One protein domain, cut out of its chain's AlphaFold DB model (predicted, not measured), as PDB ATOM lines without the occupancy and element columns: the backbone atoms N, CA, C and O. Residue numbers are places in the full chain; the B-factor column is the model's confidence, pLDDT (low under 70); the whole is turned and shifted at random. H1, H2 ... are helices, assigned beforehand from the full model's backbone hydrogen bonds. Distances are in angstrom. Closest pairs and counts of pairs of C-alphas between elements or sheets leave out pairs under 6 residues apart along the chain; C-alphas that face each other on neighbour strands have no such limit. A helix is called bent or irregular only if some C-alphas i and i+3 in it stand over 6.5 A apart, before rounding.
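Overview. This is residues 42 to 218 of the 219 residues of an uncharacterized protein of Candidatus Verstraetearchaeota archaeon (UniProt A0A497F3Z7). A bundle of seven helices is built round H6, which runs through the middle with H1, H3, H4, H5 and H7 packed round it, while H2 packs on H1 and H3 on the side away from H6. The helices run up and down, each against the one before it in the chain, and residues 212 to 218, of which 212 to 216 belong to the long H7, stick out as a tail. The printed part has 177 residues with seven named helices, H1 to H7 in order, and no named strand; the class is all helix. It is compact, with a radius of gyration of the C-alphas of 15.7 A, and spans 52 by 41 by 27 A.

Along the chain. H1, residues 43 to 54, begins at C-alpha 43 (-39.432, -16.065, -33.854) and is 18.6 A long. H2, residues 57 to 71, is 20.3 A long. H3, residues 79 to 99, is 25.4 A long and irregular, with C-alphas 81 and 84 9.2 A apart and a kink of 65 degrees near residue 86. H4, residues 103 to 123, is 31.2 A long. H5, residues 128 to 146, is 27.4 A long and irregular, with C-alphas 130 and 133 7.4 A apart. H6, residues 151 to 177, begins at C-alpha 151 (-35.349, -38.361, -47.322) and is 38.6 A long. H7, residues 182 to 216, is 49.5 A long and irregular, with C-alphas 187 and 190 7.1 A apart; it ends at C-alpha 216 (-24.634, -38.699, -31.752).

Arrangement. H6 is the hub, touching five helices. It touches H3 at a shallow tilt of 31 degrees, opposite ways, with the closest C-alphas, those of Gly 93 and Glu 166, 3.8 A apart. H1 touches H6 at a steep tilt of 54 degrees, the closest C-alphas being those of Pro 49 and Ala 159, 4.4 A apart. H4 and H5 form a hairpin at a shallow tilt of 18 degrees, closest at the C-alphas of Ala 110 and Leu 138, 5.3 A apart. H2 and H3 form another hairpin, closest at the C-alphas of Pro 57 and Thr 95, 4.9 A apart. H2 and H6 are apart. Every O i to N i+4 pair is within hydrogen-bond range in H2, but 4 of 8 in H1, 10 of 17 in H3, 16 of 17 in H4, 11 of 15 in H5, 21 of 23 in H6 and 29 of 31 in H7.

Size, cuts and confidence. The C-alphas farthest apart, those of Gln 126 and Leu 218, are 53.8 A apart. The printed part has no cut and no long link. Mean pLDDT of the printed part is 93.2; residues 76, 151 to 152 and 216 to 218 are under 70.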
ATOM      1  N   SER A  42     -43.347 -13.185 -34.544       93.19
ATOM      2  CA  SER A  42     -42.269 -13.520 -33.618       93.19
ATOM      3  C   SER A  42     -41.482 -14.737 -34.087       93.19
ATOM      4  O   SER A  42     -41.889 -15.466 -34.991       93.19
ATOM      5  N   LEU A  43     -40.332 -14.983 -33.465       94.56
ATOM      6  CA  LEU A  43     -39.432 -16.065 -33.854       94.56
ATOM      7  C   LEU A  43     -40.038 -17.459 -33.604       94.56
ATOM      8  O   LEU A  43     -39.549 -18.443 -34.150       94.56
ATOM      9  N   ASN A  44     -41.127 -17.560 -32.836       94.94
ATOM     10  CA  ASN A  44     -41.861 -18.807 -32.585       94.94
ATOM     11  C   ASN A  44     -42.320 -19.547 -33.861       94.94
ATOM     12  O   ASN A  44     -42.451 -20.772 -33.834       94.94
ATOM     13  N   LEU A  45     -42.458 -18.848 -34.991       95.19
ATOM     14  CA  LEU A  45     -42.779 -19.414 -36.307       95.19
ATOM     15  C   LEU A  45     -41.825 -20.543 -36.735       95.19
ATOM     16  O   LEU A  45     -42.239 -21.497 -37.392       95.19
ATOM     17  N   ILE A  46     -40.543 -20.479 -36.346       97.56
ATOM     18  CA  ILE A  46     -39.559 -21.520 -36.701       97.56
ATOM     19  C   ILE A  46     -39.799 -22.832 -35.940       97.56
ATOM     20  O   ILE A  46     -39.301 -23.880 -36.351       97.56
ATOM     21  N   ILE A  47     -40.547 -22.798 -34.832       97.94
ATOM     22  CA  ILE A  47     -40.823 -23.971 -33.989       97.94
ATOM     23  C   ILE A  47     -41.977 -24.805 -34.539       97.94
ATOM     24  O   ILE A  47     -42.003 -26.016 -34.322       97.94
ATOM     25  N   ILE A  48     -42.892 -24.211 -35.307       98.00
ATOM     26  CA  ILE A  48     -44.036 -24.925 -35.888       98.00
ATOM     27  C   ILE A  48     -43.606 -26.113 -36.767       98.00
ATOM     28  O   ILE A  48     -44.066 -27.232 -36.514       98.00
ATOM     29  N   PRO A  49     -42.666 -25.950 -37.720       97.88
ATOM     30  CA  PRO A  49     -42.036 -27.073 -38.411       97.88
ATOM     31  C   PRO A  49     -41.425 -28.134 -37.493       97.88
ATOM     32  O   PRO A  49     -41.528 -29.328 -37.767       97.88
ATOM     33  N   VAL A  50     -40.777 -27.722 -36.401       97.69
ATOM     34  CA  VAL A  50     -40.085 -28.631 -35.475       97.69
ATOM     35  C   VAL A  50     -41.101 -29.501 -34.728       97.69
ATOM     36  O   VAL A  50     -40.932 -30.723 -34.665       97.69
ATOM     37  N   LEU A  51     -42.189 -28.896 -34.243       97.62
ATOM     38  CA  LEU A  51     -43.340 -29.591 -33.658       97.62
ATOM     39  C   LEU A  51     -43.936 -30.594 -34.648       97.62
ATOM     40  O   LEU A  51     -44.055 -31.780 -34.331       97.62
ATOM     41  N   ALA A  52     -44.248 -30.136 -35.864       97.38
ATOM     42  CA  ALA A  52     -44.788 -30.974 -36.930       97.38
ATOM     43  C   ALA A  52     -43.890 -32.180 -37.232       97.38
ATOM     44  O   ALA A  52     -44.376 -33.296 -37.449       97.38
ATOM     45  N   TYR A  53     -42.575 -31.982 -37.221       95.88
ATOM     46  CA  TYR A  53     -41.619 -33.009 -37.592       95.88
ATOM     47  C   TYR A  53     -41.443 -34.085 -36.518       95.88
ATOM     48  O   TYR A  53     -41.556 -35.282 -36.814       95.88
ATOM     49  N   PHE A  54     -41.174 -33.679 -35.278       94.75
ATOM     50  CA  PHE A  54     -40.775 -34.605 -34.217       94.75
ATOM     51  C   PHE A  54     -41.940 -35.291 -33.512       94.75
ATOM     52  O   PHE A  54     -41.781 -36.423 -33.060       94.75
ATOM     53  N   LEU A  55     -43.095 -34.637 -33.432       95.12
ATOM     54  CA  LEU A  55     -44.247 -35.153 -32.700       95.12
ATOM     55  C   LEU A  55     -45.220 -35.854 -33.645       95.12
ATOM     56  O   LEU A  55     -45.344 -35.482 -34.816       95.12
ATOM     57  N   ASN A  56     -45.927 -36.876 -33.168       94.38
ATOM     58  CA  ASN A  56     -47.083 -37.399 -33.902       94.38
ATOM     59  C   ASN A  56     -48.247 -36.375 -33.873       94.38
ATOM     60  O   ASN A  56     -48.171 -35.400 -33.128       94.38
ATOM     61  N   PRO A  57     -49.321 -36.540 -34.666       96.50
ATOM     62  CA  PRO A  57     -50.352 -35.510 -34.789       96.50
ATOM     63  C   PRO A  57     -51.033 -35.138 -33.471       96.50
ATOM     64  O   PRO A  57     -51.294 -33.964 -33.229       96.50
ATOM     65  N   LEU A  58     -51.284 -36.125 -32.607       95.88
ATOM     66  CA  LEU A  58     -51.930 -35.902 -31.317       95.88
ATOM     67  C   LEU A  58     -50.978 -35.218 -30.325       95.88
ATOM     68  O   LEU A  58     -51.376 -34.296 -29.622       95.88
ATOM     69  N   GLU A  59     -49.708 -35.622 -30.306       96.81
ATOM     70  CA  GLU A  59     -48.662 -34.967 -29.512       96.81
ATOM     71  C   GLU A  59     -48.432 -33.520 -29.973       96.81
ATOM     72  O   GLU A  59     -48.344 -32.623 -29.138       96.81
ATOM     73  N   ALA A  60     -48.389 -33.280 -31.288       97.69
ATOM     74  CA  ALA A  60     -48.263 -31.949 -31.874       97.69
ATOM     75  C   ALA A  60     -49.463 -31.071 -31.505       97.69
ATOM     76  O   ALA A  60     -49.275 -29.943 -31.072       97.69
ATOM     77  N   PHE A  61     -50.684 -31.605 -31.597       98.25
ATOM     78  CA  PHE A  61     -51.902 -30.910 -31.178       98.25
ATOM     79  C   PHE A  61     -51.844 -30.471 -29.708       98.25
ATOM     80  O   PHE A  61     -52.019 -29.293 -29.408       98.25
ATOM     81  N   ILE A  62     -51.540 -31.400 -28.796       97.81
ATOM     82  CA  ILE A  62     -51.466 -31.113 -27.356       97.81
ATOM     83  C   ILE A  62     -50.349 -30.105 -27.057       97.81
ATOM     84  O   ILE A  62     -50.571 -29.136 -26.335       97.81
ATOM     85  N   SER A  63     -49.159 -30.313 -27.623       97.88
ATOM     86  CA  SER A  63     -48.011 -29.425 -27.419       97.88
ATOM     87  C   SER A  63     -48.302 -28.004 -27.910       97.88
ATOM     88  O   SER A  63     -48.001 -27.034 -27.220       97.88
ATOM     89  N   SER A  64     -48.953 -27.869 -29.060       97.88
ATOM     90  CA  SER A  64     -49.304 -26.572 -29.639       97.88
ATOM     91  C   SER A  64     -50.427 -25.863 -28.903       97.88
ATOM     92  O   SER A  64     -50.411 -24.638 -28.836       97.88
ATOM     93  N   ILE A  65     -51.360 -26.600 -28.293       97.75
ATOM     94  CA  ILE A  65     -52.327 -26.014 -27.359       97.75
ATOM     95  C   ILE A  65     -51.602 -25.441 -26.145       97.75
ATOM     96  O   ILE A  65     -51.827 -24.287 -25.799       97.75
ATOM     97  N   ILE A  66     -50.720 -26.217 -25.510       97.38
ATOM     98  CA  ILE A  66     -50.013 -25.782 -24.298       97.38
ATOM     99  C   ILE A  66     -49.125 -24.570 -24.605       97.38
ATOM    100  O   ILE A  66     -49.229 -23.544 -23.934       97.38
ATOM    101  N   GLY A  67     -48.286 -24.664 -25.641       96.50
ATOM    102  CA  GLY A  67     -47.422 -23.565 -26.072       96.50
ATOM    103  C   GLY A  67     -48.218 -22.346 -26.539       96.50
ATOM    104  O   GLY A  67     -47.873 -21.220 -26.191       96.50
ATOM    105  N   GLY A  68     -49.314 -22.565 -27.268       95.44
ATOM    106  CA  GLY A  68     -50.230 -21.522 -27.717       95.44
ATOM    107  C   GLY A  68     -50.865 -20.773 -26.549       95.44
ATOM    108  O   GLY A  68     -50.724 -19.557 -26.469       95.44
ATOM    109  N   LEU A  69     -51.470 -21.484 -25.593       95.25
ATOM    110  CA  LEU A  69     -52.054 -20.887 -24.387       95.25
ATOM    111  C   LEU A  69     -51.018 -20.116 -23.569       95.25
ATOM    112  O   LEU A  69     -51.298 -19.001 -23.146       95.25
ATOM    113  N   ALA A  70     -49.822 -20.675 -23.377       94.38
ATOM    114  CA  ALA A  70     -48.741 -19.982 -22.680       94.38
ATOM    115  C   ALA A  70     -48.324 -18.701 -23.420       94.38
ATOM    116  O   ALA A  70     -48.136 -17.663 -22.790       94.38
ATOM    117  N   SER A  71     -48.238 -18.748 -24.753       93.44
ATOM    118  CA  SER A  71     -47.859 -17.586 -25.562       93.44
ATOM    119  C   SER A  71     -48.877 -16.448 -25.510       93.44
ATOM    120  O   SER A  71     -48.475 -15.297 -25.594       93.44
ATOM    121  N   MET A  72     -50.172 -16.735 -25.325       89.81
ATOM    122  CA  MET A  72     -51.233 -15.714 -25.354       89.81
ATOM    123  C   MET A  72     -51.087 -14.629 -24.283       89.81
ATOM    124  O   MET A  72     -51.652 -13.549 -24.447       89.81
ATOM    125  N   TRP A  73     -50.338 -14.913 -23.216       87.12
ATOM    126  CA  TRP A  73     -50.066 -13.993 -22.111       87.12
ATOM    127  C   TRP A  73     -48.809 -13.142 -22.326       87.12
ATOM    128  O   TRP A  73     -48.420 -12.392 -21.434       87.12
ATOM    129  N   LEU A  74     -48.151 -13.269 -23.482       88.06
ATOM    130  CA  LEU A  74     -46.906 -12.573 -23.793       88.06
ATOM    131  C   LEU A  74     -47.153 -11.365 -24.721       88.06
ATOM    132  O   LEU A  74     -48.025 -11.433 -25.587       88.06
ATOM    133  N   PRO A  75     -46.381 -10.264 -24.589       73.88
ATOM    134  CA  PRO A  75     -46.686  -8.976 -25.238       73.88
ATOM    135  C   PRO A  75     -46.721  -8.990 -26.774       73.88
ATOM    136  O   PRO A  75     -47.398  -8.180 -27.395       73.88
ATOM    137  N   SER A  76     -45.978  -9.900 -27.393       69.44
ATOM    138  CA  SER A  76     -45.795 -10.039 -28.843       69.44
ATOM    139  C   SER A  76     -46.685 -11.121 -29.458       69.44
ATOM    140  O   SER A  76     -46.488 -11.531 -30.600       69.44
ATOM    141  N   ALA A  77     -47.665 -11.620 -28.707       72.06
ATOM    142  CA  ALA A  77     -48.581 -12.619 -29.211       72.06
ATOM    143  C   ALA A  77     -49.605 -12.006 -30.173       72.06
ATOM    144  O   ALA A  77     -50.204 -10.954 -29.925       72.06
ATOM    145  N   LEU A  78     -49.901 -12.746 -31.242       85.00
ATOM    146  CA  LEU A  78     -50.990 -12.422 -32.165       85.00
ATOM    147  C   LEU A  78     -52.379 -12.496 -31.500       85.00
ATOM    148  O   LEU A  78     -53.376 -12.164 -32.137       85.00
ATOM    149  N   SER A  79     -52.464 -12.877 -30.217       86.19
ATOM    150  CA  SER A  79     -53.679 -12.753 -29.404       86.19
ATOM    151  C   SER A  79     -54.157 -11.304 -29.287       86.19
ATOM    152  O   SER A  79     -55.360 -11.088 -29.182       86.19
ATOM    153  N   GLY A  80     -53.267 -10.312 -29.401       85.19
ATOM    154  CA  GLY A  80     -53.655  -8.897 -29.478       85.19
ATOM    155  C   GLY A  80     -54.443  -8.525 -30.744       85.19
ATOM    156  O   GLY A  80     -55.084  -7.482 -30.778       85.19
ATOM    157  N   VAL A  81     -54.416  -9.377 -31.775       90.12
ATOM    158  CA  VAL A  81     -55.097  -9.157 -33.061       90.12
ATOM    159  C   VAL A  81     -56.227 -10.160 -33.270       90.12
ATOM    160  O   VAL A  81     -57.364  -9.774 -33.524       90.12
ATOM    161  N   PHE A  82     -55.940 -11.456 -33.148       92.00
ATOM    162  CA  PHE A  82     -56.912 -12.526 -33.392       92.00
ATOM    163  C   PHE A  82     -57.630 -12.999 -32.120       92.00
ATOM    164  O   PHE A  82     -58.445 -13.924 -32.178       92.00
ATOM    165  N   GLY A  83     -57.329 -12.409 -30.960       91.69
ATOM    166  CA  GLY A  83     -57.903 -12.828 -29.687       91.69
ATOM    167  C   GLY A  83     -57.612 -14.307 -29.386       91.69
ATOM    168  O   GLY A  83     -56.532 -14.815 -29.709       91.69
ATOM    169  N   PRO A  84     -58.583 -15.039 -28.814       92.44
ATOM    170  CA  PRO A  84     -58.461 -16.473 -28.554       92.44
ATOM    171  C   PRO A  84     -58.173 -17.331 -29.790       92.44
ATOM    172  O   PRO A  84     -57.567 -18.393 -29.666       92.44
ATOM    173  N   PHE A  85     -58.549 -16.878 -30.990       95.00
ATOM    174  CA  PHE A  85     -58.325 -17.635 -32.224       95.00
ATOM    175  C   PHE A  85     -56.852 -17.698 -32.638       95.00
ATOM    176  O   PHE A  85     -56.496 -18.542 -33.459       95.00
ATOM    177  N   ALA A  86     -55.976 -16.886 -32.034       93.50
ATOM    178  CA  ALA A  86     -54.534 -16.955 -32.262       93.50
ATOM    179  C   ALA A  86     -53.951 -18.349 -31.962       93.50
ATOM    180  O   ALA A  86     -52.973 -18.752 -32.587       93.50
ATOM    181  N   ILE A  87     -54.577 -19.124 -31.065       95.44
ATOM    182  CA  ILE A  87     -54.159 -20.499 -30.763       95.44
ATOM    183  C   ILE A  87     -54.299 -21.443 -31.966       95.44
ATOM    184  O   ILE A  87     -53.614 -22.463 -32.042       95.44
ATOM    185  N   LEU A  88     -55.159 -21.115 -32.936       97.44
ATOM    186  CA  LEU A  88     -55.351 -21.950 -34.116       97.44
ATOM    187  C   LEU A  88     -54.112 -21.973 -35.012       97.44
ATOM    188  O   LEU A  88     -53.892 -22.980 -35.680       97.44
ATOM    189  N   LEU A  89     -53.286 -20.922 -35.005       96.38
ATOM    190  CA  LEU A  89     -52.059 -20.852 -35.805       96.38
ATOM    191  C   LEU A  89     -51.107 -22.015 -35.478       96.38
ATOM    192  O   LEU A  89     -50.881 -22.858 -36.358       96.38
ATOM    193  N   PRO A  90     -50.609 -22.155 -34.230       97.50
ATOM    194  CA  PRO A  90     -49.715 -23.252 -33.890       97.50
ATOM    195  C   PRO A  90     -50.387 -24.617 -34.025       97.50
ATOM    196  O   PRO A  90     -49.739 -25.578 -34.444       97.50
ATOM    197  N   ILE A  91     -51.686 -24.720 -33.722       98.31
ATOM    198  CA  ILE A  91     -52.447 -25.970 -33.860       98.31
ATOM    199  C   ILE A  91     -52.481 -26.420 -35.324       98.31
ATOM    200  O   ILE A  91     -52.019 -27.517 -35.637       98.31
ATOM    201  N   CYS A  92     -52.984 -25.584 -36.233       98.38
ATOM    202  CA  CYS A  92     -53.104 -25.932 -37.646       98.38
ATOM    203  C   CYS A  92     -51.734 -26.232 -38.251       98.38
ATOM    204  O   CYS A  92     -51.577 -27.270 -38.891       98.38
ATOM    205  N   GLY A  93     -50.726 -25.393 -38.001       98.19
ATOM    206  CA  GLY A  93     -49.387 -25.602 -38.545       98.19
ATOM    207  C   GLY A  93     -48.750 -26.919 -38.110       98.19
ATOM    208  O   GLY A  93     -48.315 -27.723 -38.937       98.19
ATOM    209  N   SER A  94     -48.730 -27.174 -36.801       98.25
ATOM    210  CA  SER A  94     -48.047 -28.340 -36.235       98.25
ATOM    211  C   SER A  94     -48.815 -29.649 -36.441       98.25
ATOM    212  O   SER A  94     -48.219 -30.662 -36.813       98.25
ATOM    213  N   THR A  95     -50.135 -29.661 -36.226       98.44
ATOM    214  CA  THR A  95     -50.951 -30.876 -36.305       98.44
ATOM    215  C   THR A  95     -51.107 -31.325 -37.750       98.44
ATOM    216  O   THR A  95     -50.883 -32.501 -38.047       98.44
ATOM    217  N   LEU A  96     -51.424 -30.407 -38.670       98.19
ATOM    218  CA  LEU A  96     -51.536 -30.731 -40.095       98.19
ATOM    219  C   LEU A  96     -50.159 -31.026 -40.698       98.19
ATOM    220  O   LEU A  96     -50.003 -32.018 -41.412       98.19
ATOM    221  N   GLY A  97     -49.130 -30.259 -40.327       96.88
ATOM    222  CA  GLY A  97     -47.748 -30.562 -40.697       96.88
ATOM    223  C   GLY A  97     -47.300 -31.952 -40.227       96.88
ATOM    224  O   GLY A  97     -46.602 -32.663 -40.951       96.88
ATOM    225  N   SER A  98     -47.738 -32.398 -39.046       96.81
ATOM    226  CA  SER A  98     -47.474 -33.758 -38.568       96.81
ATOM    227  C   SER A  98     -48.288 -34.810 -39.328       96.81
ATOM    228  O   SER A  98     -47.743 -35.851 -39.705       96.81
ATOM    229  N   LEU A  99     -49.562 -34.537 -39.633       96.38
ATOM    230  CA  LEU A  99     -50.417 -35.425 -40.431       96.38
ATOM    231  C   LEU A  99     -49.851 -35.688 -41.826       96.38
ATOM    232  O   LEU A  99     -49.931 -36.819 -42.301       96.38
ATOM    233  N   TYR A 100     -49.212 -34.699 -42.451       94.94
ATOM    234  CA  TYR A 100     -48.574 -34.845 -43.763       94.94
ATOM    235  C   TYR A 100     -47.584 -36.029 -43.847       94.94
ATOM    236  O   TYR A 100     -47.377 -36.622 -44.911       94.94
ATOM    237  N   LYS A 101     -46.985 -36.432 -42.719       90.88
ATOM    238  CA  LYS A 101     -46.057 -37.573 -42.663       90.88
ATOM    239  C   LYS A 101     -46.741 -38.913 -42.963       90.88
ATOM    240  O   LYS A 101     -46.061 -39.864 -43.341       90.88
ATOM    241  N   TYR A 102     -48.063 -38.987 -42.832       89.88
ATOM    242  CA  TYR A 102     -48.863 -40.200 -42.983       89.88
ATOM    243  C   TYR A 102     -49.660 -40.160 -44.290       89.88
ATOM    244  O   TYR A 102     -50.196 -39.117 -44.651       89.88
ATOM    245  N   GLY A 103     -49.790 -41.297 -44.985       86.25
ATOM    246  CA  GLY A 103     -50.413 -41.363 -46.319       86.25
ATOM    247  C   GLY A 103     -51.803 -40.715 -46.391       86.25
ATOM    248  O   GLY A 103     -51.993 -39.760 -47.136       86.25
ATOM    249  N   VAL A 104     -52.745 -41.159 -45.548       90.12
ATOM    250  CA  VAL A 104     -54.094 -40.557 -45.456       90.12
ATOM    251  C   VAL A 104     -54.035 -39.102 -44.977       90.12
ATOM    252  O   VAL A 104     -54.815 -38.264 -45.418       90.12
ATOM    253  N   GLY A 105     -53.075 -38.773 -44.111       93.38
ATOM    254  CA  GLY A 105     -52.895 -37.415 -43.611       93.38
ATOM    255  C   GLY A 105     -52.507 -36.421 -44.708       93.38
ATOM    256  O   GLY A 105     -52.979 -35.291 -44.670       93.38
ATOM    257  N   ARG A 106     -51.767 -36.836 -45.747       94.19
ATOM    258  CA  ARG A 106     -51.489 -35.978 -46.918       94.19
ATOM    259  C   ARG A 106     -52.775 -35.502 -47.593       94.19
ATOM    260  O   ARG A 106     -52.837 -34.351 -48.013       94.19
ATOM    261  N   ILE A 107     -53.789 -36.367 -47.694       95.69
ATOM    262  CA  ILE A 107     -55.082 -36.042 -48.322       95.69
ATOM    263  C   ILE A 107     -55.825 -35.012 -47.475       95.69
ATOM    264  O   ILE A 107     -56.312 -34.020 -48.008       95.69
ATOM    265  N   ILE A 108     -55.845 -35.205 -46.154       97.25
ATOM    266  CA  ILE A 108     -56.462 -34.262 -45.211       97.25
ATOM    267  C   ILE A 108     -55.798 -32.885 -45.319       97.25
ATOM    268  O   ILE A 108     -56.485 -31.872 -45.405       97.25
ATOM    269  N   VAL A 109     -54.465 -32.846 -45.360       98.06
ATOM    270  CA  VAL A 109     -53.700 -31.597 -45.477       98.06
ATOM    271  C   VAL A 109     -53.955 -30.911 -46.819       98.06
ATOM    272  O   VAL A 109     -54.175 -29.703 -46.852       98.06
ATOM    273  N   ALA A 110     -53.975 -31.664 -47.922       98.19
ATOM    274  CA  ALA A 110     -54.310 -31.127 -49.239       98.19
ATOM    275  C   ALA A 110     -55.728 -30.532 -49.259       98.19
ATOM    276  O   ALA A 110     -55.922 -29.409 -49.712       98.19
ATOM    277  N   PHE A 111     -56.708 -31.249 -48.709       98.31
ATOM    278  CA  PHE A 111     -58.085 -30.773 -48.631       98.31
ATOM    279  C   PHE A 111     -58.215 -29.512 -47.768       98.31
ATOM    280  O   PHE A 111     -58.883 -28.561 -48.164       98.31
ATOM    281  N   TYR A 112     -57.518 -29.464 -46.631       98.62
ATOM    282  CA  TYR A 112     -57.449 -28.273 -45.788       98.62
ATOM    283  C   TYR A 112     -56.890 -27.060 -46.545       98.62
ATOM    284  O   TYR A 112     -57.527 -26.007 -46.570       98.62
ATOM    285  N   LEU A 113     -55.736 -27.211 -47.206       98.69
ATOM    286  CA  LEU A 113     -55.123 -26.130 -47.985       98.69
ATOM    287  C   LEU A 113     -56.057 -25.668 -49.107       98.69
ATOM    288  O   LEU A 113     -56.221 -24.468 -49.309       98.69
ATOM    289  N   PHE A 114     -56.708 -26.609 -49.793       98.69
ATOM    290  CA  PHE A 114     -57.695 -26.308 -50.826       98.69
ATOM    291  C   PHE A 114     -58.857 -25.467 -50.281       98.69
ATOM    292  O   PHE A 114     -59.165 -24.425 -50.854       98.69
ATOM    293  N   ILE A 115     -59.451 -25.850 -49.144       98.69
ATOM    294  CA  ILE A 115     -60.527 -25.071 -48.508       98.69
ATOM    295  C   ILE A 115     -60.049 -23.661 -48.158       98.69
ATOM    296  O   ILE A 115     -60.749 -22.698 -48.459       98.69
ATOM    297  N   CYS A 116     -58.871 -23.515 -47.549       98.62
ATOM    298  CA  CYS A 116     -58.348 -22.197 -47.188       98.62
ATOM    299  C   CYS A 116     -58.094 -21.319 -48.422       98.62
ATOM    300  O   CYS A 116     -58.409 -20.131 -48.403       98.62
ATOM    301  N   ILE A 117     -57.575 -21.890 -49.510       98.69
ATOM    302  CA  ILE A 117     -57.373 -21.175 -50.777       98.69
ATOM    303  C   ILE A 117     -58.709 -20.667 -51.330       98.69
ATOM    304  O   ILE A 117     -58.836 -19.480 -51.629       98.69
ATOM    305  N   ILE A 118     -59.714 -21.542 -51.428       98.62
ATOM    306  CA  ILE A 118     -61.040 -21.168 -51.934       98.62
ATOM    307  C   ILE A 118     -61.711 -20.147 -51.009       98.62
ATOM    308  O   ILE A 118     -62.269 -19.166 -51.496       98.62
ATOM    309  N   GLY A 119     -61.608 -20.323 -49.691       98.31
ATOM    310  CA  GLY A 119     -62.140 -19.380 -48.708       98.31
ATOM    311  C   GLY A 119     -61.526 -17.987 -48.849       98.31
ATOM    312  O   GLY A 119     -62.248 -16.995 -48.871       98.31
ATOM    313  N   TYR A 120     -60.206 -17.890 -49.019       98.56
ATOM    314  CA  TYR A 120     -59.566 -16.598 -49.272       98.56
ATOM    315  C   TYR A 120     -60.049 -15.968 -50.582       98.56
ATOM    316  O   TYR A 120     -60.462 -14.811 -50.572       98.56
ATOM    317  N   LEU A 121     -60.052 -16.716 -51.691       98.44
ATOM    318  CA  LEU A 121     -60.474 -16.190 -52.995       98.44
ATOM    319  C   LEU A 121     -61.939 -15.740 -53.005       98.44
ATOM    320  O   LEU A 121     -62.264 -14.748 -53.649       98.44
ATOM    321  N   ALA A 122     -62.811 -16.434 -52.273       98.06
ATOM    322  CA  ALA A 122     -64.209 -16.041 -52.128       98.06
ATOM    323  C   ALA A 122     -64.364 -14.704 -51.383       98.06
ATOM    324  O   ALA A 122     -65.306 -13.958 -51.648       98.06
ATOM    325  N   ARG A 123     -63.450 -14.392 -50.455       97.94
ATOM    326  CA  ARG A 123     -63.526 -13.195 -49.609       97.94
ATOM    327  C   ARG A 123     -62.732 -12.001 -50.140       97.94
ATOM    328  O   ARG A 123     -63.163 -10.866 -49.923       97.94
ATOM    329  N   VAL A 124     -61.593 -12.248 -50.787       97.69
ATOM    330  CA  VAL A 124     -60.638 -11.243 -51.286       97.69
ATOM    331  C   VAL A 124     -60.178 -11.610 -52.711       97.69
ATOM    332  O   VAL A 124     -59.002 -11.905 -52.947       97.69
ATOM    333  N   PRO A 125     -61.092 -11.624 -53.701       97.06
ATOM    334  CA  PRO A 125     -60.759 -12.010 -55.074       97.06
ATOM    335  C   PRO A 125     -59.808 -11.031 -55.781       97.06
ATOM    336  O   PRO A 125     -59.177 -11.398 -56.769       97.06
ATOM    337  N   GLN A 126     -59.689  -9.789 -55.297       97.81
ATOM    338  CA  GLN A 126     -58.929  -8.717 -55.950       97.81
ATOM    339  C   GLN A 126     -57.409  -8.927 -55.887       97.81
ATOM    340  O   GLN A 126     -56.684  -8.381 -56.717       97.81
ATOM    341  N   PHE A 127     -56.912  -9.719 -54.930       97.44
ATOM    342  CA  PHE A 127     -55.482  -9.996 -54.784       97.44
ATOM    343  C   PHE A 127     -55.200 -11.509 -54.711       97.44
ATOM    344  O   PHE A 127     -54.883 -12.043 -53.643       97.44
ATOM    345  N   PRO A 128     -55.295 -12.230 -55.846       96.88
ATOM    346  CA  PRO A 128     -55.137 -13.685 -55.887       96.88
ATOM    347  C   PRO A 128     -53.683 -14.142 -55.697       96.88
ATOM    348  O   PRO A 128     -53.436 -15.306 -55.408       96.88
ATOM    349  N   TYR A 129     -52.690 -13.257 -55.810       96.69
ATOM    350  CA  TYR A 129     -51.280 -13.632 -55.638       96.69
ATOM    351  C   TYR A 129     -50.956 -14.131 -54.223       96.69
ATOM    352  O   TYR A 129     -50.033 -14.926 -54.043       96.69
ATOM    353  N   TRP A 130     -51.756 -13.742 -53.225       97.12
ATOM    354  CA  TRP A 130     -51.586 -14.174 -51.838       97.12
ATOM    355  C   TRP A 130     -51.619 -15.700 -51.660       97.12
ATOM    356  O   TRP A 130     -50.917 -16.252 -50.809       97.12
ATOM    357  N   ILE A 131     -52.392 -16.413 -52.486       97.88
ATOM    358  CA  ILE A 131     -52.505 -17.873 -52.383       97.88
ATOM    359  C   ILE A 131     -51.317 -18.618 -53.003       97.88
ATOM    360  O   ILE A 131     -51.218 -19.823 -52.796       97.88
ATOM    361  N   LEU A 132     -50.398 -17.957 -53.719       97.62
ATOM    362  CA  LEU A 132     -49.310 -18.637 -54.441       97.62
ATOM    363  C   LEU A 132     -48.496 -19.616 -53.569       97.62
ATOM    364  O   LEU A 132     -48.351 -20.772 -53.979       97.62
ATOM    365  N   PRO A 133     -48.018 -19.247 -52.362       97.94
ATOM    366  CA  PRO A 133     -47.259 -20.176 -51.520       97.94
ATOM    367  C   PRO A 133     -48.097 -21.385 -51.074       97.94
ATOM    368  O   PRO A 133     -47.615 -22.522 -51.045       97.94
ATOM    369  N   HIS A 134     -49.380 -21.151 -50.796       98.38
ATOM    370  CA  HIS A 134     -50.343 -22.166 -50.379       98.38
ATOM    371  C   HIS A 134     -50.656 -23.143 -51.519       98.38
ATOM    372  O   HIS A 134     -50.670 -24.356 -51.307       98.38
ATOM    373  N   SER A 135     -50.817 -22.636 -52.743       98.38
ATOM    374  CA  SER A 135     -50.989 -23.442 -53.954       98.38
ATOM    375  C   SER A 135     -49.770 -24.324 -54.211       98.38
ATOM    376  O   SER A 135     -49.923 -25.501 -54.533       98.38
ATOM    377  N   ILE A 136     -48.556 -23.808 -53.994       98.00
ATOM    378  CA  ILE A 136     -47.331 -24.615 -54.076       98.00
ATOM    379  C   ILE A 136     -47.360 -25.738 -53.027       98.00
ATOM    380  O   ILE A 136     -47.081 -26.886 -53.367       98.00
ATOM    381  N   ALA A 137     -47.742 -25.458 -51.776       97.69
ATOM    382  CA  ALA A 137     -47.855 -26.501 -50.748       97.69
ATOM    383  C   ALA A 137     -48.918 -27.554 -51.089       97.69
ATOM    384  O   ALA A 137     -48.666 -28.745 -50.909       97.69
ATOM    385  N   LEU A 138     -50.065 -27.141 -51.630       98.12
ATOM    386  CA  LEU A 138     -51.113 -28.048 -52.094       98.12
ATOM    387  C   LEU A 138     -50.588 -28.983 -53.191       98.12
ATOM    388  O   LEU A 138     -50.740 -30.202 -53.090       98.12
ATOM    389  N   LEU A 139     -49.923 -28.429 -54.205       96.38
ATOM    390  CA  LEU A 139     -49.325 -29.214 -55.283       96.38
ATOM    391  C   LEU A 139     -48.276 -30.187 -54.742       96.38
ATOM    392  O   LEU A 139     -48.304 -31.364 -55.086       96.38
ATOM    393  N   LEU A 140     -47.388 -29.739 -53.852       93.94
ATOM    394  CA  LEU A 140     -46.384 -30.601 -53.222       93.94
ATOM    395  C   LEU A 140     -47.022 -31.733 -52.406       93.94
ATOM    396  O   LEU A 140     -46.542 -32.869 -52.462       93.94
ATOM    397  N   CYS A 141     -48.125 -31.461 -51.703       92.69
ATOM    398  CA  CYS A 141     -48.917 -32.492 -51.039       92.69
ATOM    399  C   CYS A 141     -49.409 -33.538 -52.042       92.69
ATOM    400  O   CYS A 141     -49.139 -34.723 -51.842       92.69
ATOM    401  N   ILE A 142     -50.042 -33.119 -53.139       93.12
ATOM    402  CA  ILE A 142     -50.565 -34.017 -54.181       93.12
ATOM    403  C   ILE A 142     -49.434 -34.820 -54.837       93.12
ATOM    404  O   ILE A 142     -49.494 -36.048 -54.891       93.12
ATOM    405  N   PHE A 143     -48.350 -34.166 -55.262       91.25
ATOM    406  CA  PHE A 143     -47.204 -34.840 -55.879       91.25
ATOM    407  C   PHE A 143     -46.564 -35.869 -54.947       91.25
ATOM    408  O   PHE A 143     -46.186 -36.957 -55.386       91.25
ATOM    409  N   SER A 144     -46.488 -35.571 -53.649       89.12
ATOM    410  CA  SER A 144     -45.960 -36.514 -52.663       89.12
ATOM    411  C   SER A 144     -46.854 -37.734 -52.422       89.12
ATOM    412  O   SER A 144     -46.389 -38.708 -51.834       89.12
ATOM    413  N   MET A 145     -48.121 -37.719 -52.848       87.56
ATOM    414  CA  MET A 145     -48.976 -38.917 -52.840       87.56
ATOM    415  C   MET A 145     -48.623 -39.867 -53.985       87.56
ATOM    416  O   MET A 145     -48.750 -41.075 -53.832       87.56
ATOM    417  N   LEU A 146     -48.168 -39.319 -55.116       85.44
ATOM    418  CA  LEU A 146     -47.867 -40.075 -56.332       85.44
ATOM    419  C   LEU A 146     -46.469 -40.694 -56.307       85.44
ATOM    420  O   LEU A 146     -46.238 -41.735 -56.917       85.44
ATOM    421  N   LYS A 147     -45.516 -40.044 -55.629       80.75
ATOM    422  CA  LYS A 147     -44.120 -40.479 -55.609       80.75
ATOM    423  C   LYS A 147     -43.492 -40.279 -54.239       80.75
ATOM    424  O   LYS A 147     -43.578 -39.200 -53.652       80.75
ATOM    425  N   GLU A 148     -42.787 -41.303 -53.763       74.44
ATOM    426  CA  GLU A 148     -41.938 -41.151 -52.588       74.44
ATOM    427  C   GLU A 148     -40.785 -40.184 -52.875       74.44
ATOM    428  O   GLU A 148     -40.055 -40.289 -53.863       74.44
ATOM    429  N   LEU A 149     -40.626 -39.212 -51.982       72.69
ATOM    430  CA  LEU A 149     -39.604 -38.180 -52.077       72.69
ATOM    431  C   LEU A 149     -38.339 -38.598 -51.329       72.69
ATOM    432  O   LEU A 149     -38.387 -39.274 -50.301       72.69
ATOM    433  N   LYS A 150     -37.181 -38.128 -51.810       74.62
ATOM    434  CA  LYS A 150     -35.891 -38.355 -51.142       74.62
ATOM    435  C   LYS A 150     -35.939 -37.855 -49.692       74.62
ATOM    436  O   LYS A 150     -36.411 -36.753 -49.415       74.62
ATOM    437  N   ARG A 151     -35.331 -38.614 -48.777       69.31
ATOM    438  CA  ARG A 151     -35.349 -38.361 -47.322       69.31
ATOM    439  C   ARG A 151     -34.872 -36.965 -46.888       69.31
ATOM    440  O   ARG A 151     -35.369 -36.463 -45.894       69.31
ATOM    441  N   ARG A 152     -33.912 -36.332 -47.577       67.75
ATOM    442  CA  ARG A 152     -33.500 -34.946 -47.246       67.75
ATOM    443  C   ARG A 152     -34.553 -33.919 -47.658       67.75
ATOM    444  O   ARG A 152     -34.821 -32.987 -46.910       67.75
ATOM    445  N   LEU A 153     -35.173 -34.124 -48.820       77.00
ATOM    446  CA  LEU A 153     -36.232 -33.255 -49.324       77.00
ATOM    447  C   LEU A 153     -37.481 -33.342 -48.440       77.00
ATOM    448  O   LEU A 153     -38.180 -32.351 -48.276       77.00
ATOM    449  N   SER A 154     -37.730 -34.494 -47.804       79.81
ATOM    450  CA  SER A 154     -38.902 -34.664 -46.942       79.81
ATOM    451  C   SER A 154     -38.881 -33.791 -45.684       79.81
ATOM    452  O   SER A 154     -39.949 -33.428 -45.203       79.81
ATOM    453  N   PHE A 155     -37.706 -33.408 -45.164       87.31
ATOM    454  CA  PHE A 155     -37.619 -32.520 -43.993       87.31
ATOM    455  C   PHE A 155     -38.004 -31.094 -44.371       87.31
ATOM    456  O   PHE A 155     -38.830 -30.480 -43.704       87.31
ATOM    457  N   PHE A 156     -37.432 -30.604 -45.471       92.75
ATOM    458  CA  PHE A 156     -37.729 -29.277 -45.991       92.75
ATOM    459  C   PHE A 156     -39.200 -29.162 -46.401       92.75
ATOM    460  O   PHE A 156     -39.867 -28.202 -46.039       92.75
ATOM    461  N   LEU A 157     -39.735 -30.178 -47.084       93.44
ATOM    462  CA  LEU A 157     -41.145 -30.208 -47.473       93.44
ATOM    463  C   LEU A 157     -42.078 -30.253 -46.264       93.44
ATOM    464  O   LEU A 157     -43.077 -29.544 -46.255       93.44
ATOM    465  N   ASN A 158     -41.751 -31.038 -45.230       93.94
ATOM    466  CA  ASN A 158     -42.535 -31.046 -43.996       93.94
ATOM    467  C   ASN A 158     -42.535 -29.666 -43.324       93.94
ATOM    468  O   ASN A 158     -43.598 -29.206 -42.916       93.94
ATOM    469  N   ALA A 159     -41.379 -28.997 -43.276       96.94
ATOM    470  CA  ALA A 159     -41.277 -27.646 -42.742       96.94
ATOM    471  C   ALA A 159     -42.123 -26.654 -43.546       96.94
ATOM    472  O   ALA A 159     -42.956 -25.961 -42.970       96.94
ATOM    473  N   TYR A 160     -41.987 -26.659 -44.873       98.00
ATOM    474  CA  TYR A 160     -42.748 -25.775 -45.753       98.00
ATOM    475  C   TYR A 160     -44.260 -25.990 -45.615       98.00
ATOM    476  O   TYR A 160     -45.015 -25.035 -45.460       98.00
ATOM    477  N   ILE A 161     -44.714 -27.247 -45.611       98.00
ATOM    478  CA  ILE A 161     -46.136 -27.586 -45.485       98.00
ATOM    479  C   ILE A 161     -46.680 -27.170 -44.116       98.00
ATOM    480  O   ILE A 161     -47.745 -26.565 -44.062       98.00
ATOM    481  N   ALA A 162     -45.951 -27.424 -43.025       98.44
ATOM    482  CA  ALA A 162     -46.352 -26.981 -41.688       98.44
ATOM    483  C   ALA A 162     -46.493 -25.451 -41.618       98.44
ATOM    484  O   ALA A 162     -47.510 -24.937 -41.153       98.44
ATOM    485  N   THR A 163     -45.511 -24.726 -42.156       98.38
ATOM    486  CA  THR A 163     -45.512 -23.262 -42.232       98.38
ATOM    487  C   THR A 163     -46.668 -22.721 -43.082       98.38
ATOM    488  O   THR A 163     -47.280 -21.718 -42.714       98.38
ATOM    489  N   MET A 164     -47.009 -23.376 -44.194       98.62
ATOM    490  CA  MET A 164     -48.164 -22.995 -45.017       98.62
ATOM    491  C   MET A 164     -49.496 -23.338 -44.351       98.62
ATOM    492  O   MET A 164     -50.454 -22.588 -44.512       98.62
ATOM    493  N   CYS A 165     -49.585 -24.425 -43.583       98.62
ATOM    494  CA  CYS A 165     -50.788 -24.754 -42.818       98.62
ATOM    495  C   CYS A 165     -51.065 -23.729 -41.711       98.62
ATOM    496  O   CYS A 165     -52.203 -23.300 -41.550       98.62
ATOM    497  N   GLU A 166     -50.034 -23.292 -40.987       98.38
ATOM    498  CA  GLU A 166     -50.141 -22.186 -40.028       98.38
ATOM    499  C   GLU A 166     -50.609 -20.898 -40.718       98.38
ATOM    500  O   GLU A 166     -51.548 -20.237 -40.275       98.38
ATOM    501  N   GLN A 167     -49.986 -20.560 -41.847       97.81
ATOM    502  CA  GLN A 167     -50.322 -19.340 -42.572       97.81
ATOM    503  C   GLN A 167     -51.722 -19.377 -43.180       97.81
ATOM    504  O   GLN A 167     -52.389 -18.348 -43.242       97.81
ATOM    505  N   SER A 168     -52.191 -20.555 -43.590       98.38
ATOM    506  CA  SER A 168     -53.519 -20.734 -44.176       98.38
ATOM    507  C   SER A 168     -54.621 -20.358 -43.195       98.38
ATOM    508  O   SER A 168     -55.570 -19.675 -43.581       98.38
ATOM    509  N   ILE A 169     -54.500 -20.751 -41.921       98.25
ATOM    510  CA  ILE A 169     -55.488 -20.336 -40.921       98.25
ATOM    511  C   ILE A 169     -55.367 -18.844 -40.616       98.25
ATOM    512  O   ILE A 169     -56.392 -18.174 -40.528       98.25
ATOM    513  N   MET A 170     -54.152 -18.289 -40.553       96.88
ATOM    514  CA  MET A 170     -53.969 -16.847 -40.365       96.88
ATOM    515  C   MET A 170     -54.582 -16.040 -41.518       96.88
ATOM    516  O   MET A 170     -55.226 -15.025 -41.277       96.88
ATOM    517  N   MET A 171     -54.449 -16.517 -42.756       97.12
ATOM    518  CA  MET A 171     -55.076 -15.935 -43.944       97.12
ATOM    519  C   MET A 171     -56.605 -15.918 -43.825       97.12
ATOM    520  O   MET A 171     -57.221 -14.905 -44.142       97.12
ATOM    521  N   ILE A 172     -57.214 -17.006 -43.343       98.31
ATOM    522  CA  ILE A 172     -58.667 -17.087 -43.135       98.31
ATOM    523  C   ILE A 172     -59.123 -16.169 -42.001       98.31
ATOM    524  O   ILE A 172     -60.127 -15.475 -42.141       98.31
ATOM    525  N   LEU A 173     -58.382 -16.107 -40.895       97.38
ATOM    526  CA  LEU A 173     -58.689 -15.174 -39.809       97.38
ATOM    527  C   LEU A 173     -58.554 -13.719 -40.283       97.38
ATOM    528  O   LEU A 173     -59.439 -12.904 -40.046       97.38
ATOM    529  N   ALA A 174     -57.504 -13.385 -41.025       96.56
ATOM    530  CA  ALA A 174     -57.319 -12.048 -41.578       96.56
ATOM    531  C   ALA A 174     -58.450 -11.645 -42.545       96.56
ATOM    532  O   ALA A 174     -58.931 -10.512 -42.495       96.56
ATOM    533  N   SER A 175     -58.911 -12.561 -43.401       97.25
ATOM    534  CA  SER A 175     -59.938 -12.250 -44.401       97.25
ATOM    535  C   SER A 175     -61.363 -12.256 -43.839       97.25
ATOM    536  O   SER A 175     -62.171 -11.415 -44.232       97.25
ATOM    537  N   TYR A 176     -61.689 -13.161 -42.913       97.50
ATOM    538  CA  TYR A 176     -63.044 -13.289 -42.360       97.50
ATOM    539  C   TYR A 176     -63.216 -12.608 -41.005       97.50
ATOM    540  O   TYR A 176     -64.182 -11.867 -40.831       97.50
ATOM    541  N   LEU A 177     -62.304 -12.831 -40.053       96.12
ATOM    542  CA  LEU A 177     -62.432 -12.275 -38.700       96.12
ATOM    543  C   LEU A 177     -62.103 -10.780 -38.682       96.12
ATOM    544  O   LEU A 177     -62.864  -9.996 -38.129       96.12
ATOM    545  N   LEU A 178     -60.993 -10.382 -39.308       94.94
ATOM    546  CA  LEU A 178     -60.581  -8.974 -39.361       94.94
ATOM    547  C   LEU A 178     -61.166  -8.220 -40.558       94.94
ATOM    548  O   LEU A 178     -61.129  -6.994 -40.581       94.94
ATOM    549  N   SER A 179     -61.692  -8.939 -41.556       96.19
ATOM    550  CA  SER A 179     -62.209  -8.345 -42.793       96.19
ATOM    551  C   SER A 179     -61.218  -7.388 -43.469       96.19
ATOM    552  O   SER A 179     -61.626  -6.362 -44.015       96.19
ATOM    553  N   LEU A 180     -59.919  -7.724 -43.445       95.31
ATOM    554  CA  LEU A 180     -58.891  -6.881 -44.054       95.31
ATOM    555  C   LEU A 180     -59.147  -6.722 -45.564       95.31
ATOM    556  O   LEU A 180     -59.486  -7.702 -46.237       95.31
ATOM    557  N   PRO A 181     -58.989  -5.507 -46.113       96.44
ATOM    558  CA  PRO A 181     -59.198  -5.260 -47.531       96.44
ATOM    559  C   PRO A 181     -57.976  -5.706 -48.356       96.44
ATOM    560  O   PRO A 181     -56.888  -5.946 -47.822       96.44
ATOM    561  N   ALA A 182     -58.153  -5.844 -49.672       97.06
ATOM    562  CA  ALA A 182     -57.152  -6.424 -50.572       97.06
ATOM    563  C   ALA A 182     -55.827  -5.644 -50.600       97.06
ATOM    564  O   ALA A 182     -54.761  -6.234 -50.769       97.06
ATOM    565  N   GLU A 183     -55.879  -4.334 -50.388       96.69
ATOM    566  CA  GLU A 183     -54.726  -3.437 -50.343       96.69
ATOM    567  C   GLU A 183     -53.795  -3.800 -49.183       96.69
ATOM    568  O   GLU A 183     -52.575  -3.804 -49.343       96.69
ATOM    569  N   ILE A 184     -54.360  -4.179 -48.031       95.94
ATOM    570  CA  ILE A 184     -53.574  -4.619 -46.875       95.94
ATOM    571  C   ILE A 184     -52.868  -5.937 -47.184       95.94
ATOM    572  O   ILE A 184     -51.682  -6.074 -46.888       95.94
ATOM    573  N   PHE A 185     -53.546  -6.875 -47.851       96.50
ATOM    574  CA  PHE A 185     -52.907  -8.100 -48.335       96.50
ATOM    575  C   PHE A 185     -51.804  -7.798 -49.359       96.50
ATOM    576  O   PHE A 185     -50.725  -8.374 -49.276       96.50
ATOM    577  N   ALA A 186     -52.008  -6.864 -50.288       96.44
ATOM    578  CA  ALA A 186     -50.976  -6.490 -51.253       96.44
ATOM    579  C   ALA A 186     -49.725  -5.906 -50.570       96.44
ATOM    580  O   ALA A 186     -48.605  -6.306 -50.890       96.44
ATOM    581  N   ILE A 187     -49.911  -5.023 -49.583       95.12
ATOM    582  CA  ILE A 187     -48.822  -4.408 -48.807       95.12
ATOM    583  C   ILE A 187     -48.102  -5.447 -47.938       95.12
ATOM    584  O   ILE A 187     -46.875  -5.440 -47.849       95.12
ATOM    585  N   ALA A 188     -48.845  -6.358 -47.312       94.56
ATOM    586  CA  ALA A 188     -48.293  -7.391 -46.441       94.56
ATOM    587  C   ALA A 188     -47.623  -8.543 -47.196       94.56
ATOM    588  O   ALA A 188     -46.857  -9.299 -46.601       94.56
ATOM    589  N   PHE A 189     -47.884  -8.696 -48.496       95.75
ATOM    590  CA  PHE A 189     -47.450  -9.863 -49.259       95.75
ATOM    591  C   PHE A 189     -45.924 -10.072 -49.272       95.75
ATOM    592  O   PHE A 189     -45.499 -11.193 -48.988       95.75
ATOM    593  N   PRO A 190     -45.072  -9.054 -49.517       94.75
ATOM    594  CA  PRO A 190     -43.619  -9.239 -49.480       94.75
ATOM    595  C   PRO A 190     -43.125  -9.687 -48.100       94.75
ATOM    596  O   PRO A 190     -42.270 -10.568 -47.995       94.75
ATOM    597  N   LEU A 191     -43.704  -9.111 -47.045       93.81
ATOM    598  CA  LEU A 191     -43.360  -9.441 -45.669       93.81
ATOM    599  C   LEU A 191     -43.783 -10.872 -45.324       93.81
ATOM    600  O   LEU A 191     -42.991 -11.633 -44.771       93.81
ATOM    601  N   MET A 192     -44.981 -11.274 -45.752       95.19
ATOM    602  CA  MET A 192     -45.459 -12.643 -45.622       95.19
ATOM    603  C   MET A 192     -44.483 -13.628 -46.275       95.19
ATOM    604  O   MET A 192     -44.078 -14.594 -45.632       95.19
ATOM    605  N   ILE A 193     -44.031 -13.376 -47.509       96.06
ATOM    606  CA  ILE A 193     -43.054 -14.247 -48.181       96.06
ATOM    607  C   ILE A 193     -41.759 -14.361 -47.369       96.06
ATOM    608  O   ILE A 193     -41.284 -15.477 -47.140       96.06
ATOM    609  N   TYR A 194     -41.217 -13.239 -46.890       95.56
ATOM    610  CA  TYR A 194     -40.030 -13.225 -46.033       95.56
ATOM    611  C   TYR A 194     -40.222 -14.082 -44.771       95.56
ATOM    612  O   TYR A 194     -39.420 -14.979 -44.505       95.56
ATOM    613  N   GLU A 195     -41.310 -13.871 -44.036       94.31
ATOM    614  CA  GLU A 195     -41.609 -14.594 -42.798       94.31
ATOM    615  C   GLU A 195     -41.770 -16.091 -43.034       94.31
ATOM    616  O   GLU A 195     -41.281 -16.910 -42.256       94.31
ATOM    617  N   ARG A 196     -42.448 -16.473 -44.122       96.00
ATOM    618  CA  ARG A 196     -42.667 -17.881 -44.455       96.00
ATOM    619  C   ARG A 196     -41.376 -18.573 -44.883       96.00
ATOM    620  O   ARG A 196     -41.170 -19.741 -44.539       96.00
ATOM    621  N   LEU A 197     -40.488 -17.871 -45.585       96.44
ATOM    622  CA  LEU A 197     -39.153 -18.377 -45.905       96.44
ATOM    623  C   LEU A 197     -38.306 -18.525 -44.640       96.44
ATOM    624  O   LEU A 197     -37.711 -19.584 -44.441       96.44
ATOM    625  N   ALA A 198     -38.310 -17.525 -43.757       96.19
ATOM    626  CA  ALA A 198     -37.603 -17.575 -42.481       96.19
ATOM    627  C   ALA A 198     -38.097 -18.738 -41.603       96.19
ATOM    628  O   ALA A 198     -37.286 -19.517 -41.103       96.19
ATOM    629  N   ALA A 199     -39.415 -18.921 -41.486       97.25
ATOM    630  CA  ALA A 199     -40.027 -20.023 -40.747       97.25
ATOM    631  C   ALA A 199     -39.646 -21.394 -41.329       97.25
ATOM    632  O   ALA A 199     -39.213 -22.285 -40.597       97.25
ATOM    633  N   THR A 200     -39.731 -21.546 -42.655       97.75
ATOM    634  CA  THR A 200     -39.402 -22.803 -43.344       97.75
ATOM    635  C   THR A 200     -37.919 -23.152 -43.198       97.75
ATOM    636  O   THR A 200     -37.579 -24.274 -42.817       97.75
ATOM    637  N   ILE A 201     -37.025 -22.202 -43.492       97.06
ATOM    638  CA  ILE A 201     -35.571 -22.405 -43.450       97.06
ATOM    639  C   ILE A 201     -35.105 -22.591 -42.004       97.06
ATOM    640  O   ILE A 201     -34.393 -23.552 -41.715       97.06
ATOM    641  N   GLY A 202     -35.544 -21.725 -41.088       96.75
ATOM    642  CA  GLY A 202     -35.217 -21.814 -39.665       96.75
ATOM    643  C   GLY A 202     -35.680 -23.136 -39.057       96.75
ATOM    644  O   GLY A 202     -34.892 -23.839 -38.425       96.75
ATOM    645  N   GLY A 203     -36.921 -23.540 -39.337       96.69
ATOM    646  CA  GLY A 203     -37.454 -24.832 -38.917       96.69
ATOM    647  C   GLY A 203     -36.670 -26.014 -39.491       96.69
ATOM    648  O   GLY A 203     -36.310 -26.935 -38.759       96.69
ATOM    649  N   PHE A 204     -36.329 -25.978 -40.781       96.06
ATOM    650  CA  PHE A 204     -35.506 -27.008 -41.423       96.06
ATOM    651  C   PHE A 204     -34.107 -27.133 -40.793       96.06
ATOM    652  O   PHE A 204     -33.625 -28.255 -40.573       96.06
ATOM    653  N   ILE A 205     -33.462 -26.007 -40.474       95.75
ATOM    654  CA  ILE A 205     -32.156 -25.973 -39.801       95.75
ATOM    655  C   ILE A 205     -32.270 -26.606 -38.412       95.75
ATOM    656  O   ILE A 205     -31.508 -27.523 -38.101       95.75
ATOM    657  N   LEU A 206     -33.256 -26.198 -37.606       95.50
ATOM    658  CA  LEU A 206     -33.469 -26.750 -36.264       95.50
ATOM    659  C   LEU A 206     -33.757 -28.254 -36.290       95.50
ATOM    660  O   LEU A 206     -33.156 -29.008 -35.522       95.50
ATOM    661  N   ILE A 207     -34.605 -28.714 -37.216       94.19
ATOM    662  CA  ILE A 207     -34.862 -30.147 -37.423       94.19
ATOM    663  C   ILE A 207     -33.551 -30.888 -37.702       94.19
ATOM    664  O   ILE A 207     -33.288 -31.939 -37.111       94.19
ATOM    665  N   SER A 208     -32.716 -30.348 -38.590       91.62
ATOM    666  CA  SER A 208     -31.445 -30.966 -38.970       91.62
ATOM    667  C   SER A 208     -30.466 -31.041 -37.796       91.62
ATOM    668  O   SER A 208     -29.872 -32.099 -37.576       91.62
ATOM    669  N   ILE A 209     -30.355 -29.967 -37.007       92.31
ATOM    670  CA  ILE A 209     -29.504 -29.910 -35.807       92.31
ATOM    671  C   ILE A 209     -29.968 -30.938 -34.771       92.31
ATOM    672  O   ILE A 209     -29.177 -31.779 -34.343       92.31
ATOM    673  N   PHE A 210     -31.254 -30.940 -34.414       90.06
ATOM    674  CA  PHE A 210     -31.793 -31.857 -33.405       90.06
ATOM    675  C   PHE A 210     -31.629 -33.321 -33.815       90.06
ATOM    676  O   PHE A 210     -31.234 -34.152 -32.997       90.06
ATOM    677  N   LYS A 211     -31.842 -33.655 -35.093       86.62
ATOM    678  CA  LYS A 211     -31.574 -35.016 -35.582       86.62
ATOM    679  C   LYS A 211     -30.096 -35.387 -35.524       86.62
ATOM    680  O   LYS A 211     -29.795 -36.550 -35.264       86.62
ATOM    681  N   GLY A 212     -29.199 -34.439 -35.790       86.50
ATOM    682  CA  GLY A 212     -27.756 -34.635 -35.651       86.50
ATOM    683  C   GLY A 212     -27.378 -34.985 -34.213       86.50
ATOM    684  O   GLY A 212     -26.770 -36.028 -33.983       86.50
ATOM    685  N   ILE A 213     -27.838 -34.181 -33.252       84.19
ATOM    686  CA  ILE A 213     -27.595 -34.386 -31.815       84.19
ATOM    687  C   ILE A 213     -28.150 -35.737 -31.348       84.19
ATOM    688  O   ILE A 213     -27.437 -36.522 -30.728       84.19
ATOM    689  N   MET A 214     -29.397 -36.063 -31.703       78.75
ATOM    690  CA  MET A 214     -30.016 -37.335 -31.312       78.75
ATOM    691  C   MET A 214     -29.295 -38.559 -31.885       78.75
ATOM    692  O   MET A 214     -29.348 -39.628 -31.283       78.75
ATOM    693  N   LYS A 215     -28.659 -38.432 -33.056       73.94
ATOM    694  CA  LYS A 215     -27.887 -39.523 -33.655       73.94
ATOM    695  C   LYS A 215     -26.561 -39.739 -32.920       73.94
ATOM    696  O   LYS A 215     -26.189 -40.887 -32.730       73.94
ATOM    697  N   LEU A 216     -25.898 -38.658 -32.499       59.53
ATOM    698  CA  LEU A 216     -24.634 -38.699 -31.752       59.53
ATOM    699  C   LEU A 216     -24.787 -39.300 -30.348       59.53
ATOM    700  O   LEU A 216     -23.861 -39.915 -29.850       59.53
ATOM    701  N   GLN A 217     -25.951 -39.154 -29.710       56.84
ATOM    702  CA  GLN A 217     -26.216 -39.748 -28.389       56.84
ATOM    703  C   GLN A 217     -26.507 -41.261 -28.427       56.84
ATOM    704  O   GLN A 217     -26.614 -41.884 -27.376       56.84
ATOM    705  N   LEU A 218     -26.704 -41.838 -29.617       52.69
ATOM    706  CA  LEU A 218     -27.040 -43.255 -29.819       52.69
ATOM    707  C   LEU A 218     -25.901 -44.051 -30.482       52.69
ATOM    708  O   LEU A 218     -26.093 -45.231 -30.774       52.69
TER     709      LEU A 218